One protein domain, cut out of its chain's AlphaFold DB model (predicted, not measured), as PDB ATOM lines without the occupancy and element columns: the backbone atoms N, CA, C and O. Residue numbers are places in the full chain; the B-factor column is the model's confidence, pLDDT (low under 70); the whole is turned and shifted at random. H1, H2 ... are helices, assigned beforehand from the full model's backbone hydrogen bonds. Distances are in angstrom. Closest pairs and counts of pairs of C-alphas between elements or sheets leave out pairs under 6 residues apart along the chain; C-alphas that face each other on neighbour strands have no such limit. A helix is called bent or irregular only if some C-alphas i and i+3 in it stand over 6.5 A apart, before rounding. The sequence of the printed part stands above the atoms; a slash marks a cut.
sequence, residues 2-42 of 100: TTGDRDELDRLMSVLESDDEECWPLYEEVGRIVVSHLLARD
ATOM      1  N   THR A   2     213.882 153.326 164.392       77.25
ATOM      2  CA  THR A   2     213.068 152.489 165.275       77.25
ATOM      3  C   THR A   2     211.822 153.259 165.722       77.25
ATOM      4  O   THR A   2     211.723 154.463 165.496       77.25
ATOM      5  N   THR A   3     210.851 152.578 166.333       74.75
ATOM      6  CA  THR A   3     209.680 153.248 166.924       74.75
ATOM      7  C   THR A   3     210.102 154.243 168.013       74.75
ATOM      8  O   THR A   3     209.568 155.341 168.051       74.75
ATOM      9  N   GLY A   4     211.132 153.910 168.802       78.62
ATOM     10  CA  GLY A   4     211.683 154.803 169.828       78.62
ATOM     11  C   GLY A   4     212.309 156.074 169.249       78.62
ATOM     12  O   GLY A   4     212.034 157.157 169.749       78.62
ATOM     13  N   ASP A   5     213.054 155.968 168.141       80.06
ATOM     14  CA  ASP A   5     213.654 157.141 167.477       80.06
ATOM     15  C   ASP A   5     212.580 158.137 166.996       80.06
ATOM     16  O   ASP A   5     212.819 159.340 166.923       80.06
ATOM     17  N   ARG A   6     211.398 157.631 166.618       82.56
ATOM     18  CA  ARG A   6     210.284 158.461 166.152       82.56
ATOM     19  C   ARG A   6     209.595 159.168 167.311       82.56
ATOM     20  O   ARG A   6     209.343 160.361 167.208       82.56
ATOM     21  N   ASP A   7     209.359 158.453 168.407       87.12
ATOM     22  CA  ASP A   7     208.751 159.016 169.614       87.12
ATOM     23  C   ASP A   7     209.651 160.102 170.238       87.12
ATOM     24  O   ASP A   7     209.165 161.129 170.714       87.12
ATOM     25  N   GLU A   8     210.975 159.916 170.197       83.81
ATOM     26  CA  GLU A   8     211.951 160.922 170.638       83.81
ATOM     27  C   GLU A   8     211.987 162.148 169.720       83.81
ATOM     28  O   GLU A   8     212.068 163.275 170.214       83.81
ATOM     29  N   LEU A   9     211.883 161.954 168.401       84.44
ATOM     30  CA  LEU A   9     211.792 163.054 167.443       84.44
ATOM     31  C   LEU A   9     210.497 163.850 167.633       84.44
ATOM     32  O   LEU A   9     210.547 165.074 167.676       84.44
ATOM     33  N   ASP A  10     209.358 163.177 167.785       86.94
ATOM     34  CA  ASP A  10     208.063 163.828 167.998       86.94
ATOM     35  C   ASP A  10     208.053 164.603 169.327       86.94
ATOM     36  O   ASP A  10     207.564 165.733 169.390       86.94
ATOM     37  N   ARG A  11     208.676 164.048 170.377       82.44
ATOM     38  CA  ARG A  11     208.892 164.764 171.640       82.44
ATOM     39  C   ARG A  11     209.767 165.996 171.435       82.44
ATOM     40  O   ARG A  11     209.395 167.065 171.903       82.44
ATOM     41  N   LEU A  12     210.898 165.869 170.743       81.12
ATOM     42  CA  LEU A  12     211.775 167.002 170.457       81.12
ATOM     43  C   LEU A  12     211.025 168.096 169.685       81.12
ATOM     44  O   LEU A  12     211.069 169.248 170.094       81.12
ATOM     45  N   MET A  13     210.288 167.743 168.630       85.12
ATOM     46  CA  MET A  13     209.488 168.701 167.860       85.12
ATOM     47  C   MET A  13     208.456 169.413 168.736       85.12
ATOM     48  O   MET A  13     208.339 170.630 168.656       85.12
ATOM     49  N   SER A  14     207.776 168.687 169.628       84.25
ATOM     50  CA  SER A  14     206.809 169.283 170.553       84.25
ATOM     51  C   SER A  14     207.445 170.260 171.545       84.25
ATOM     52  O   SER A  14     206.821 171.272 171.848       84.25
ATOM     53  N   VAL A  15     208.642 169.966 172.067       81.38
ATOM     54  CA  VAL A  15     209.351 170.857 173.009       81.38
ATOM     55  C   VAL A  15     209.904 172.090 172.277       81.38
ATOM     56  O   VAL A  15     209.842 173.203 172.798       81.38
ATOM     57  N   LEU A  16     210.376 171.916 171.036       79.12
ATOM     58  CA  LEU A  16     210.803 173.023 170.175       79.12
ATOM     59  C   LEU A  16     209.630 173.959 169.832       79.12
ATOM     60  O   LEU A  16     209.786 175.176 169.845       79.12
ATOM     61  N   GLU A  17     208.451 173.403 169.542       79.81
ATOM     62  CA  GLU A  17     207.236 174.170 169.233       79.81
ATOM     63  C   GLU A  17     206.689 174.947 170.435       79.81
ATOM     64  O   GLU A  17     206.086 176.006 170.251       79.81
ATOM     65  N   SER A  18     206.888 174.442 171.657       82.38
ATOM     66  CA  SER A  18     206.446 175.114 172.881       82.38
ATOM     67  C   SER A  18     207.412 176.182 173.396       82.38
ATOM     68  O   SER A  18     207.086 176.814 174.397       82.38
ATOM     69  N   ASP A  19     208.563 176.376 172.737       73.06
ATOM     70  CA  ASP A  19     209.644 177.272 173.181       73.06
ATOM     71  C   ASP A  19     210.022 177.041 174.656       73.06
ATOM     72  O   ASP A  19     210.146 177.967 175.456       73.06
ATOM     73  N   ASP A  20     210.126 175.765 175.041       79.88
ATOM     74  CA  ASP A  20     210.440 175.386 176.417       79.88
ATOM     75  C   ASP A  20     211.891 175.772 176.761       79.88
ATOM     76  O   ASP A  20     212.808 175.564 175.959       79.88
ATOM     77  N   GLU A  21     212.127 176.287 177.971       80.88
ATOM     78  CA  GLU A  21     213.471 176.626 178.458       80.88
ATOM     79  C   GLU A  21     214.422 175.414 178.428       80.88
ATOM     80  O   GLU A  21     215.634 175.578 178.261       80.88
ATOM     81  N   GLU A  22     213.894 174.187 178.515       81.75
ATOM     82  CA  GLU A  22     214.668 172.949 178.370       81.75
ATOM     83  C   GLU A  22     215.353 172.816 176.995       81.75
ATOM     84  O   GLU A  22     216.371 172.126 176.878       81.75
ATOM     85  N   CYS A  23     214.858 173.500 175.956       82.12
ATOM     86  CA  CYS A  23     215.485 173.532 174.634       82.12
ATOM     87  C   CYS A  23     216.654 174.516 174.527       82.12
ATOM     88  O   CYS A  23     217.431 174.418 173.572       82.12
ATOM     89  N   TRP A  24     216.836 175.423 175.494       84.81
ATOM     90  CA  TRP A  24     217.885 176.442 175.436       84.81
ATOM     91  C   TRP A  24     219.293 175.870 175.185       84.81
ATOM     92  O   TRP A  24     219.963 176.347 174.265       84.81
ATOM     93  N   PRO A  25     219.752 174.812 175.892       87.75
ATOM     94  CA  PRO A  25     221.074 174.239 175.643       87.75
ATOM     95  C   PRO A  25     221.232 173.689 174.220       87.75
ATOM     96  O   PRO A  25     222.316 173.770 173.640       87.75
ATOM     97  N   LEU A  26     220.156 173.141 173.644       85.38
ATOM     98  CA  LEU A  26     220.164 172.633 172.275       85.38
ATOM     99  C   LEU A  26     220.254 173.783 171.267       85.38
ATOM    100  O   LEU A  26     221.072 173.717 170.349       85.38
ATOM    101  N   TYR A  27     219.461 174.844 171.445       86.44
ATOM    102  CA  TYR A  27     219.527 176.039 170.600       86.44
ATOM    103  C   TYR A  27     220.899 176.704 170.648       86.44
ATOM    104  O   TYR A  27     221.440 177.077 169.605       86.44
ATOM    105  N   GLU A  28     221.488 176.806 171.840       89.75
ATOM    106  CA  GLU A  28     222.810 177.392 172.023       89.75
ATOM    107  C   GLU A  28     223.886 176.575 171.295       89.75
ATOM    108  O   GLU A  28     224.702 177.141 170.563       89.75
ATOM    109  N   GLU A  29     223.875 175.248 171.433       93.25
ATOM    110  CA  GLU A  29     224.868 174.393 170.782       93.25
ATOM    111  C   GLU A  29     224.704 174.370 169.254       93.25
ATOM    112  O   GLU A  29     225.688 174.514 168.523       93.25
ATOM    113  N   VAL A  30     223.468 174.293 168.747       90.56
ATOM    114  CA  VAL A  30     223.187 174.429 167.307       90.56
ATOM    115  C   VAL A  30     223.667 175.790 166.795       90.56
ATOM    116  O   VAL A  30     224.344 175.858 165.765       90.56
ATOM    117  N   GLY A  31     223.392 176.869 167.534       91.31
ATOM    118  CA  GLY A  31     223.860 178.215 167.218       91.31
ATOM    119  C   GLY A  31     225.387 178.304 167.134       91.31
ATOM    120  O   GLY A  31     225.919 178.820 166.149       91.31
ATOM    121  N   ARG A  32     226.114 177.736 168.105       94.75
ATOM    122  CA  ARG A  32     227.591 177.694 168.111       94.75
ATOM    123  C   ARG A  32     228.159 176.961 166.899       94.75
ATOM    124  O   ARG A  32     229.123 177.439 166.291       94.75
ATOM    125  N   ILE A  33     227.565 175.825 166.531       95.00
ATOM    126  CA  ILE A  33     227.972 175.046 165.355       95.00
ATOM    127  C   ILE A  33     227.753 175.862 164.078       95.00
ATOM    128  O   ILE A  33     228.668 175.969 163.257       95.00
ATOM    129  N   VAL A  34     226.579 176.480 163.923       93.06
ATOM    130  CA  VAL A  34     226.242 177.320 162.763       93.06
ATOM    131  C   VAL A  34     227.195 178.508 162.641       93.06
ATOM    132  O   VAL A  34     227.763 178.722 161.571       93.06
ATOM    133  N   VAL A  35     227.435 179.243 163.731       94.50
ATOM    134  CA  VAL A  35     228.362 180.388 163.746       94.50
ATOM    135  C   VAL A  35     229.773 179.949 163.362       94.50
ATOM    136  O   VAL A  35     230.394 180.563 162.496       94.50
ATOM    137  N   SER A  36     230.268 178.854 163.943       95.12
ATOM    138  CA  SER A  36     231.598 178.315 163.623       95.12
ATOM    139  C   SER A  36     231.708 177.911 162.149       95.12
ATOM    140  O   SER A  36     232.722 178.167 161.498       95.12
ATOM    141  N   HIS A  37     230.648 177.314 161.600       94.00
ATOM    142  CA  HIS A  37     230.584 176.920 160.198       94.00
ATOM    143  C   HIS A  37     230.587 178.126 159.249       94.00
ATOM    144  O   HIS A  37     231.336 178.135 158.270       94.00
ATOM    145  N   LEU A  38     229.777 179.147 159.545       93.44
ATOM    146  CA  LEU A  38     229.691 180.374 158.751       93.44
ATOM    147  C   LEU A  38     230.999 181.163 158.803       93.44
ATOM    148  O   LEU A  38     231.502 181.557 157.755       93.44
ATOM    149  N   LEU A  39     231.613 181.311 159.980       94.88
ATOM    150  CA  LEU A  39     232.917 181.966 160.127       94.88
ATOM    151  C   LEU A  39     233.996 181.327 159.246       94.88
ATOM    152  O   LEU A  39     234.811 182.035 158.655       94.88
ATOM    153  N   ALA A  40     233.999 179.997 159.142       95.25
ATOM    154  CA  ALA A  40     234.995 179.272 158.361       95.25
ATOM    155  C   ALA A  40     234.773 179.359 156.840       95.25
ATOM    156  O   ALA A  40     235.737 179.241 156.082       95.25
ATOM    157  N   ARG A  41     233.526 179.511 156.374       94.69
ATOM    158  CA  ARG A  41     233.169 179.368 154.946       94.69
ATOM    159  C   ARG A  41     232.728 180.662 154.281       94.69
ATOM    160  O   ARG A  41     233.013 180.855 153.105       94.69
ATOM    161  N   ASP A  42     232.045 181.525 155.020       94.00
ATOM    162  CA  ASP A  42     231.508 182.792 154.535       94.00
ATOM    163  C   ASP A  42     231.613 183.888 155.616       94.00
ATOM    164  O   ASP A  42     230.616 184.324 156.206       94.00
TER     165      ASP A  42
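What this domain is: This is residues 2 to 42 of the 100 residues of an uncharacterized protein of Paraburkholderia sp. 7MH5 (UniProt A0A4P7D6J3). Two helices, the longer H2 and the shorter H1, meet near their ends and make an open L, with a tight link at the corner. Away from that corner both arms stand free. The printed part has 41 residues with two named helices, H1 then H2, and no named strand; the class is all helix. It is only just loose, close to extended, with a radius of gyration of the C-alphas of 13.4 A, and spans 38 by 25 by 13 A.

Where its parts are: H2 holds residues 21 to 41 and is 30.8 A long from first to last C-alpha, ending at C-alpha 41 (233.169, 179.368, 154.946). It is irregular: C-alphas 22 and 25 are 7.1 A apart. H1 holds residues 3 to 17, is 21.2 A long and begins at C-alpha 3 (209.680, 153.248, 166.924).

How they stand to each other: H2 and H1 only just touch, and only at the corner, with 3 pairs of C-alphas within 8 A. The closest C-alphas are those of Leu 16 and Cys 23, 6.5 A apart. Their lines are about perpendicular, at 90 degrees. Every O i to N i+4 pair is within hydrogen-bond range in H1, and 15 of 17 in H2.

The domain as a whole: The C-alphas farthest apart, those of Thr 3 and Asp 42, are 38.8 A apart. The printed part has no cut, and no printed residue is under pLDDT 70.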